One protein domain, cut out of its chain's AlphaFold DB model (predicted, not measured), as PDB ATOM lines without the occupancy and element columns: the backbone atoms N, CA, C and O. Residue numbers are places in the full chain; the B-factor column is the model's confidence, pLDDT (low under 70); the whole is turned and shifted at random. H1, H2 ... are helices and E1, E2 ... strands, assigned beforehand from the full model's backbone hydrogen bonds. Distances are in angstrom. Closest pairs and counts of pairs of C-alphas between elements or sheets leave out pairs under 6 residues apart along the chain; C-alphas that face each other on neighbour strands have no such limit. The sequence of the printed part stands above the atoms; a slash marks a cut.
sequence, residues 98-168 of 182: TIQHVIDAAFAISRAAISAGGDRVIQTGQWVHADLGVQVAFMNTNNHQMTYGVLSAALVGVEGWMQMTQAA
ATOM      1  N   THR A  98      47.462  11.053  37.091       87.25
ATOM      2  CA  THR A  98      46.423  10.025  36.979       87.25
ATOM      3  C   THR A  98      45.205  10.529  36.209       87.25
ATOM      4  O   THR A  98      44.767   9.852  35.285       87.25
ATOM      5  N   ILE A  99      44.667  11.712  36.534       86.44
ATOM      6  CA  ILE A  99      43.543  12.281  35.773       86.44
ATOM      7  C   ILE A  99      43.966  12.529  34.327       86.44
ATOM      8  O   ILE A  99      43.234  12.146  33.421       86.44
ATOM      9  N   GLN A 100      45.136  13.138  34.107       89.44
ATOM     10  CA  GLN A 100      45.639  13.417  32.764       89.44
ATOM     11  C   GLN A 100      45.726  12.126  31.947       89.44
ATOM     12  O   GLN A 100      45.223  12.092  30.834       89.44
ATOM     13  N   HIS A 101      46.240  11.039  32.529       92.25
ATOM     14  CA  HIS A 101      46.276   9.735  31.869       92.25
ATOM     15  C   HIS A 101      44.882   9.244  31.443       92.25
ATOM     16  O   HIS A 101      44.701   8.810  30.308       92.25
ATOM     17  N   VAL A 102      43.886   9.351  32.328       91.50
ATOM     18  CA  VAL A 102      42.496   8.950  32.038       91.50
ATOM     19  C   VAL A 102      41.880   9.817  30.933       91.50
ATOM     20  O   VAL A 102      41.154   9.306  30.080       91.50
ATOM     21  N   ILE A 103      42.166  11.123  30.924       93.12
ATOM     22  CA  ILE A 103      41.700  12.052  29.884       93.12
ATOM     23  C   ILE A 103      42.398  11.777  28.544       93.12
ATOM     24  O   ILE A 103      41.721  11.709  27.519       93.12
ATOM     25  N   ASP A 104      43.708  11.532  28.539       95.00
ATOM     26  CA  ASP A 104      44.481  11.188  27.339       95.00
ATOM     27  C   ASP A 104      43.986   9.872  26.724       95.00
ATOM     28  O   ASP A 104      43.777   9.777  25.510       95.00
ATOM     29  N   ALA A 105      43.734   8.861  27.562       96.06
ATOM     30  CA  ALA A 105      43.162   7.587  27.140       96.06
ATOM     31  C   ALA A 105      41.756   7.775  26.545       96.06
ATOM     32  O   ALA A 105      41.459   7.254  25.465       96.06
ATOM     33  N   ALA A 106      40.907   8.582  27.188       95.50
ATOM     34  CA  ALA A 106      39.590   8.936  26.667       95.50
ATOM     35  C   ALA A 106      39.671   9.638  25.302       95.50
ATOM     36  O   ALA A 106      38.920   9.315  24.372       95.50
ATOM     37  N   PHE A 107      40.621  10.561  25.152       95.88
ATOM     38  CA  PHE A 107      40.856  11.276  23.907       95.88
ATOM     39  C   PHE A 107      41.313  10.325  22.797       95.88
ATOM     40  O   PHE A 107      40.749  10.346  21.699       95.88
ATOM     41  N   ALA A 108      42.249   9.421  23.094       97.25
ATOM     42  CA  ALA A 108      42.705   8.393  22.164       97.25
ATOM     43  C   ALA A 108      41.557   7.481  21.699       97.25
ATOM     44  O   ALA A 108      41.424   7.239  20.498       97.25
ATOM     45  N   ILE A 109      40.684   7.042  22.614       97.31
ATOM     46  CA  ILE A 109      39.504   6.223  22.291       97.31
ATOM     47  C   ILE A 109      38.556   6.978  21.352       97.31
ATOM     48  O   ILE A 109      38.143   6.434  20.324       97.31
ATOM     49  N   SER A 110      38.230   8.238  21.663       97.12
ATOM     50  CA  SER A 110      37.322   9.037  20.827       97.12
ATOM     51  C   SER A 110      37.880   9.262  19.416       97.12
ATOM     52  O   SER A 110      37.172   9.070  18.425       97.12
ATOM     53  N   ARG A 111      39.178   9.569  19.298       96.81
ATOM     54  CA  ARG A 111      39.857   9.732  18.007       96.81
ATOM     55  C   ARG A 111      39.930   8.433  17.220       96.81
ATOM     56  O   ARG A 111      39.708   8.458  16.011       96.81
ATOM     57  N   ALA A 112      40.208   7.312  17.884       97.75
ATOM     58  CA  ALA A 112      40.209   6.002  17.247       97.75
ATOM     59  C   ALA A 112      38.829   5.688  16.650       97.75
ATOM     60  O   ALA A 112      38.743   5.325  15.477       97.75
ATOM     61  N   ALA A 113      37.748   5.929  17.397       97.19
ATOM     62  CA  ALA A 113      36.383   5.715  16.921       97.19
ATOM     63  C   ALA A 113      36.028   6.569  15.686       97.19
ATOM     64  O   ALA A 113      35.438   6.043  14.732       97.19
ATOM     65  N   ILE A 114      36.441   7.845  15.678       97.81
ATOM     66  CA  ILE A 114      36.282   8.756  14.531       97.81
ATOM     67  C   ILE A 114      37.109   8.276  13.336       97.81
ATOM     68  O   ILE A 114      36.606   8.225  12.218       97.81
ATOM     69  N   SER A 115      38.366   7.878  13.550       97.75
ATOM     70  CA  SER A 115      39.229   7.402  12.463       97.75
ATOM     71  C   SER A 115      38.711   6.110  11.822       97.75
ATOM     72  O   SER A 115      38.798   5.943  10.609       97.75
ATOM     73  N   ALA A 116      38.114   5.223  12.622       97.81
ATOM     74  CA  ALA A 116      37.642   3.917  12.180       97.81
ATOM     75  C   ALA A 116      36.289   3.955  11.449       97.81
ATOM     76  O   ALA A 116      35.907   2.972  10.820       97.81
ATOM     77  N   GLY A 117      35.518   5.040  11.540       96.38
ATOM     78  CA  GLY A 117      34.271   5.134  10.772       96.38
ATOM     79  C   GLY A 117      33.475   6.414  10.967       96.38
ATOM     80  O   GLY A 117      32.249   6.374  10.975       96.38
ATOM     81  N   GLY A 118      34.177   7.533  11.112       97.69
ATOM     82  CA  GLY A 118      33.604   8.869  11.171       97.69
ATOM     83  C   GLY A 118      32.993   9.233  12.518       97.69
ATOM     84  O   GLY A 118      32.992   8.452  13.475       97.69
ATOM     85  N   ASP A 119      32.462  10.454  12.578       96.88
ATOM     86  CA  ASP A 119      31.734  10.921  13.747       96.88
ATOM     87  C   ASP A 119      30.374  10.222  13.840       96.88
ATOM     88  O   ASP A 119      29.510  10.376  12.976       96.88
ATOM     89  N   ARG A 120      30.207   9.400  14.874       95.75
ATOM     90  CA  ARG A 120      29.039   8.538  15.069       95.75
ATOM     91  C   ARG A 120      28.434   8.771  16.438       95.75
ATOM     92  O   ARG A 120      29.132   9.123  17.387       95.75
ATOM     93  N   VAL A 121      27.130   8.533  16.525       95.88
ATOM     94  CA  VAL A 121      26.383   8.589  17.781       95.88
ATOM     95  C   VAL A 121      26.859   7.476  18.716       95.88
ATOM     96  O   VAL A 121      27.023   6.324  18.315       95.88
ATOM     97  N   ILE A 122      27.057   7.828  19.980       95.56
ATOM     98  CA  ILE A 122      27.314   6.918  21.090       95.56
ATOM     99  C   ILE A 122      25.961   6.357  21.526       95.56
ATOM    100  O   ILE A 122      25.068   7.104  21.921       95.56
ATOM    101  N   GLN A 123      25.808   5.039  21.419       90.12
ATOM    102  CA  GLN A 123      24.515   4.343  21.380       90.12
ATOM    103  C   GLN A 123      23.618   4.556  22.614       90.12
ATOM    104  O   GLN A 123      22.403   4.425  22.519       90.12
ATOM    105  N   THR A 124      24.196   4.911  23.760       88.31
ATOM    106  CA  THR A 124      23.488   5.167  25.025       88.31
ATOM    107  C   THR A 124      23.366   6.651  25.364       88.31
ATOM    108  O   THR A 124      22.805   6.990  26.402       88.31
ATOM    109  N   GLY A 125      23.953   7.547  24.560       88.06
ATOM    110  CA  GLY A 125      24.029   8.973  24.889       88.06
ATOM    111  C   GLY A 125      25.000   9.336  26.011       88.06
ATOM    112  O   GLY A 125      25.262  10.516  26.253       88.06
ATOM    113  N   GLN A 126      25.544   8.319  26.679       90.94
ATOM    114  CA  GLN A 126      26.465   8.423  27.793       90.94
ATOM    115  C   GLN A 126      27.740   7.662  27.454       90.94
ATOM    116  O   GLN A 126      27.704   6.537  26.960       90.94
ATOM    117  N   TRP A 127      28.877   8.258  27.774       93.50
ATOM    118  CA  TRP A 127      30.170   7.615  27.628       93.50
ATOM    119  C   TRP A 127      30.889   7.623  28.964       93.50
ATOM    120  O   TRP A 127      30.871   8.627  29.676       93.50
ATOM    121  N   VAL A 128      31.482   6.489  29.313       93.12
ATOM    122  CA  VAL A 128      32.164   6.289  30.586       93.12
ATOM    123  C   VAL A 128      33.479   5.584  30.317       93.12
ATOM    124  O   VAL A 128      33.518   4.588  29.597       93.12
ATOM    125  N   HIS A 129      34.535   6.078  30.944       93.00
ATOM    126  CA  HIS A 129      35.830   5.424  30.974       93.00
ATOM    127  C   HIS A 129      36.379   5.477  32.389       93.00
ATOM    128  O   HIS A 129      36.263   6.492  33.073       93.00
ATOM    129  N   ALA A 130      36.923   4.357  32.845       91.00
ATOM    130  CA  ALA A 130      37.499   4.233  34.168       91.00
ATOM    131  C   ALA A 130      38.852   3.546  34.054       91.00
ATOM    132  O   ALA A 130      38.955   2.499  33.417       91.00
ATOM    133  N   ASP A 131      39.857   4.142  34.682       89.56
ATOM    134  CA  ASP A 131      41.209   3.611  34.755       89.56
ATOM    135  C   ASP A 131      41.922   4.181  35.991       89.56
ATOM    136  O   ASP A 131      41.565   5.248  36.493       89.56
ATOM    137  N   LEU A 132      42.895   3.446  36.535       89.00
ATOM    138  CA  LEU A 132      43.692   3.841  37.707       89.00
ATOM    139  C   LEU A 132      42.855   4.291  38.928       89.00
ATOM    140  O   LEU A 132      43.273   5.147  39.708       89.00
ATOM    141  N   GLY A 133      41.655   3.722  39.101       84.50
ATOM    142  CA  GLY A 133      40.734   4.075  40.190       84.50
ATOM    143  C   GLY A 133      40.020   5.423  40.019       84.50
ATOM    144  O   GLY A 133      39.341   5.873  40.941       84.50
ATOM    145  N   VAL A 134      40.148   6.060  38.854       84.44
ATOM    146  CA  VAL A 134      39.454   7.292  38.469       84.44
ATOM    147  C   VAL A 134      38.474   6.973  37.343       84.44
ATOM    148  O   VAL A 134      38.728   6.128  36.491       84.44
ATOM    149  N   GLN A 135      37.325   7.645  37.341       87.31
ATOM    150  CA  GLN A 135      36.312   7.510  36.303       87.31
ATOM    151  C   GLN A 135      35.989   8.880  35.720       87.31
ATOM    152  O   GLN A 135      35.795   9.847  36.454       87.31
ATOM    153  N   VAL A 136      35.885   8.934  34.396       88.00
ATOM    154  CA  VAL A 136      35.349  10.062  33.649       88.00
ATOM    155  C   VAL A 136      34.047   9.636  32.971       88.00
ATOM    156  O   VAL A 136      33.951   8.553  32.389       88.00
ATOM    157  N   ALA A 137      33.026  10.481  33.072       89.56
ATOM    158  CA  ALA A 137      31.722  10.248  32.472       89.56
ATOM    159  C   ALA A 137      31.221  11.515  31.777       89.56
ATOM    160  O   ALA A 137      31.316  12.613  32.324       89.56
ATOM    161  N   PHE A 138      30.657  11.331  30.587       88.94
ATOM    162  CA  PHE A 138      30.103  12.389  29.755       88.94
ATOM    163  C   PHE A 138      28.677  12.042  29.347       88.94
ATOM    164  O   PHE A 138      28.381  10.901  28.984       88.94
ATOM    165  N   MET A 139      27.804  13.045  29.380       87.00
ATOM    166  CA  MET A 139      26.435  12.944  28.892       87.00
ATOM    167  C   MET A 139      25.998  14.284  28.300       87.00
ATOM    168  O   MET A 139      26.262  15.344  28.878       87.00
ATOM    169  N   ASN A 140      25.312  14.233  27.159       82.19
ATOM    170  CA  ASN A 140      24.676  15.409  26.576       82.19
ATOM    171  C   ASN A 140      23.366  15.726  27.325       82.19
ATOM    172  O   ASN A 140      22.465  14.893  27.396       82.19
ATOM    173  N   THR A 141      23.269  16.931  27.873       77.12
ATOM    174  CA  THR A 141      22.126  17.483  28.611       77.12
ATOM    175  C   THR A 141      20.952  17.907  27.745       77.12
ATOM    176  O   THR A 141      19.858  18.060  28.280       77.12
ATOM    177  N   ASN A 142      21.155  18.126  26.446       73.94
ATOM    178  CA  ASN A 142      20.107  18.644  25.573       73.94
ATOM    179  C   ASN A 142      19.154  17.526  25.130       73.94
ATOM    180  O   ASN A 142      17.976  17.520  25.471       73.94
ATOM    181  N   ASN A 143      19.670  16.550  24.386       73.25
ATOM    182  CA  ASN A 143      18.857  15.512  23.747       73.25
ATOM    183  C   ASN A 143      19.334  14.089  24.059       73.25
ATOM    184  O   ASN A 143      18.918  13.155  23.374       73.25
ATOM    185  N   HIS A 144      20.231  13.927  25.039       81.19
ATOM    186  CA  HIS A 144      20.882  12.655  25.364       81.19
ATOM    187  C   HIS A 144      21.530  11.964  24.151       81.19
ATOM    188  O   HIS A 144      21.775  10.767  24.184       81.19
ATOM    189  N   GLN A 145      21.822  12.682  23.065       88.62
ATOM    190  CA  GLN A 145      22.561  12.146  21.928       88.62
ATOM    191  C   GLN A 145      23.947  12.765  21.944       88.62
ATOM    192  O   GLN A 145      24.112  13.980  21.877       88.62
ATOM    193  N   MET A 146      24.962  11.922  22.051       92.88
ATOM    194  CA  MET A 146      26.354  12.348  22.046       92.88
ATOM    195  C   MET A 146      27.057  11.670  20.883       92.88
ATOM    196  O   MET A 146      26.820  10.490  20.640       92.88
ATOM    197  N   THR A 147      27.906  12.396  20.165       95.38
ATOM    198  CA  THR A 147      28.785  11.820  19.142       95.38
ATOM    199  C   THR A 147      30.225  11.784  19.643       95.38
ATOM    200  O   THR A 147      30.563  12.436  20.637       95.38
ATOM    201  N   TYR A 148      31.094  11.027  18.974       96.38
ATOM    202  CA  TYR A 148      32.517  11.008  19.317       96.38
ATOM    203  C   TYR A 148      33.201  12.366  19.092       96.38
ATOM    204  O   TYR A 148      34.127  12.703  19.825       96.38
ATOM    205  N   GLY A 149      32.732  13.167  18.133       95.50
ATOM    206  CA  GLY A 149      33.184  14.536  17.897       95.50
ATOM    207  C   GLY A 149      32.835  15.462  19.061       95.50
ATOM    208  O   GLY A 149      33.701  16.193  19.539       95.50
ATOM    209  N   VAL A 150      31.604  15.369  19.580       94.06
ATOM    210  CA  VAL A 150      31.186  16.110  20.784       94.06
ATOM    211  C   VAL A 150      31.991  15.668  22.007       94.06
ATOM    212  O   VAL A 150      32.474  16.519  22.745       94.06
ATOM    213  N   LEU A 151      32.195  14.359  22.199       94.94
ATOM    214  CA  LEU A 151      33.042  13.827  23.274       94.94
ATOM    215  C   LEU A 151      34.485  14.351  23.181       94.94
ATOM    216  O   LEU A 151      35.054  14.769  24.185       94.94
ATOM    217  N   SER A 152      35.069  14.356  21.982       95.56
ATOM    218  CA  SER A 152      36.425  14.861  21.743       95.56
ATOM    219  C   SER A 152      36.539  16.353  22.074       95.56
ATOM    220  O   SER A 152      37.445  16.755  22.800       95.56
ATOM    221  N   ALA A 153      35.570  17.168  21.639       94.50
ATOM    222  CA  ALA A 153      35.499  18.579  22.012       94.50
ATOM    223  C   ALA A 153      35.371  18.762  23.535       94.50
ATOM    224  O   ALA A 153      36.085  19.568  24.124       94.50
ATOM    225  N   ALA A 154      34.530  17.965  24.196       93.50
ATOM    226  CA  ALA A 154      34.408  17.965  25.651       93.50
ATOM    227  C   ALA A 154      35.751  17.783  26.348       93.50
ATOM    228  O   ALA A 154      36.090  18.551  27.241       93.50
ATOM    229  N   LEU A 155      36.493  16.756  25.927       94.69
ATOM    230  CA  LEU A 155      37.777  16.370  26.498       94.69
ATOM    231  C   LEU A 155      38.806  17.489  26.342       94.69
ATOM    232  O   LEU A 155      39.504  17.784  27.305       94.69
ATOM    233  N   VAL A 156      38.821  18.186  25.199       94.19
ATOM    234  CA  VAL A 156      39.627  19.409  25.013       94.19
ATOM    235  C   VAL A 156      39.210  20.500  26.004       94.19
ATOM    236  O   VAL A 156      40.056  21.175  26.587       94.19
ATOM    237  N   GLY A 157      37.906  20.672  26.238       92.06
ATOM    238  CA  GLY A 157      37.394  21.578  27.265       92.06
ATOM    239  C   GLY A 157      37.883  21.211  28.670       92.06
ATOM    240  O   GLY A 157      38.321  22.090  29.412       92.06
ATOM    241  N   VAL A 158      37.851  19.920  29.022       91.25
ATOM    242  CA  VAL A 158      38.326  19.409  30.319       91.25
ATOM    243  C   VAL A 158      39.819  19.651  30.479       91.25
ATOM    244  O   VAL A 158      40.250  20.159  31.511       91.25
ATOM    245  N   GLU A 159      40.601  19.324  29.456       91.12
ATOM    246  CA  GLU A 159      42.044  19.524  29.445       91.12
ATOM    247  C   GLU A 159      42.399  21.011  29.590       91.12
ATOM    248  O   GLU A 159      43.218  21.370  30.434       91.12
ATOM    249  N   GLY A 160      41.736  21.899  28.843       90.25
ATOM    250  CA  GLY A 160      41.960  23.342  28.949       90.25
ATOM    251  C   GLY A 160      41.620  23.894  30.337       90.25
ATOM    252  O   GLY A 160      42.377  24.694  30.894       90.25
ATOM    253  N   TRP A 161      40.514  23.429  30.928       88.19
ATOM    254  CA  TRP A 161      40.157  23.747  32.311       88.19
ATOM    255  C   TRP A 161      41.254  23.308  33.290       88.19
ATOM    256  O   TRP A 161      41.669  24.055  34.184       88.19
ATOM    257  N   MET A 162      41.725  22.078  33.105       85.69
ATOM    258  CA  MET A 162      42.747  21.463  33.926       85.69
ATOM    259  C   MET A 162      44.066  22.247  33.856       85.69
ATOM    260  O   MET A 162      44.590  22.669  34.889       85.69
ATOM    261  N   GLN A 163      44.569  22.524  32.657       86.75
ATOM    262  CA  GLN A 163      45.803  23.284  32.452       86.75
ATOM    263  C   GLN A 163      45.741  24.670  33.112       86.75
ATOM    264  O   GLN A 163      46.674  25.055  33.818       86.75
ATOM    265  N   MET A 164      44.621  25.391  32.960       86.38
ATOM    266  CA  MET A 164      44.412  26.691  33.611       86.38
ATOM    267  C   MET A 164      44.470  26.568  35.139       86.38
ATOM    268  O   MET A 164      45.192  27.308  35.807       86.38
ATOM    269  N   THR A 165      43.775  25.576  35.690       81.38
ATOM    270  CA  THR A 165      43.726  25.331  37.136       81.38
ATOM    271  C   THR A 165      45.099  24.972  37.707       81.38
ATOM    272  O   THR A 165      45.467  25.430  38.791       81.38
ATOM    273  N   GLN A 166      45.875  24.164  36.982       80.44
ATOM    274  CA  GLN A 166      47.237  23.804  37.360       80.44
ATOM    275  C   GLN A 166      48.159  25.029  37.340       80.44
ATOM    276  O   GLN A 166      48.904  25.237  38.300       80.44
ATOM    277  N   ALA A 167      48.071  25.861  36.296       82.81
ATOM    278  CA  ALA A 167      48.837  27.099  36.174       82.81
ATOM    279  C   ALA A 167      48.508  28.106  37.292       82.81
ATOM    280  O   ALA A 167      49.407  28.766  37.806       82.81
ATOM    281  N   ALA A 168      47.249  28.160  37.739       80.50
ATOM    282  CA  ALA A 168      46.806  28.976  38.870       80.50
ATOM    283  C   ALA A 168      47.235  28.431  40.254       80.50
ATOM    284  O   ALA A 168      46.820  28.955  41.287       80.50
TER     285      ALA A 168
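AT A GLANCE: This is residues 98 to 168 of the 182 residues of an uncharacterized protein of Lasallia pustulata (UniProt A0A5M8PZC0). Look first for a two-stranded hairpin, E1 and E2, laid slantwise over one side of a pair of long helices, H1 and H2, which run side by side in opposite ways. The two links that join the hairpin to the helices are tied to each other by a short pairing, residues 121 to 122 with residues 146 to 147, antiparallel. The printed part has 71 residues, with two named helices and two named strands in the order H1, E1, E2, H2; the sheet is E1 - E2, antiparallel, and the class is mixed, helices and strands. The whole is compact, with a radius of gyration of the C-alphas of 12.4 A, and its C-alphas span 36 by 25 by 21 A.

HOW THE PARTS SIT: Start at the sheet, where E1, residues 126 to 131, and E2, residues 134 to 140, form a hairpin through a tight link. They are antiparallel, at 170 degrees between their directions, and you will find N 129 and O 136 within hydrogen-bond range at 2.9 A, as are N 136 and O 129 at 2.8 A. Go next to H1, residues 98 to 117: its closest C-alphas to E1 are those of Val 102 and Asp 131, 6.1 A apart. Its closest to E2 are those of Ile 99 and Val 134, 7.0 A apart. Then look at H2, residues 148 to 167, which touches H1, the closest C-alphas being those of Ser 110 and Tyr 148 at 5.4 A. The two helices stand at a shallow tilt of 24 degrees and run opposite ways. The closest C-alphas of E2 and H2 are those of Phe 138 and Leu 151, 7.3 A apart, while E1 and H2 are only just apart, at 8.1 A. In H1 and H2 every O i to N i+4 pair is within hydrogen-bond range.

IN THESE COORDINATES: Find C-alpha 126 at (26.465, 8.423, 27.793); from there E1 runs 17.0 A to C-alpha 131. E2 covers 20.6 A from C-alpha 134 to C-alpha 140. Go back to C-alpha 98 at (46.423, 10.025, 36.979), where H1 begins; it runs 29.3 A to C-alpha 117. H2 runs 28.5 A from C-alpha 148 and ends at C-alpha 167, at (48.837, 27.099, 36.174).

THE WHOLE: The two C-alphas farthest apart are those of Gly 117 and Ala 168, 38.9 A. The printed part, residues 98 to 168, has no cut. The links H1 to E1 and E2 to H2 are short, with 8 and 7 residues, and no link is long. The mean pLDDT of the printed part is 90.8, and no printed residue is under 70.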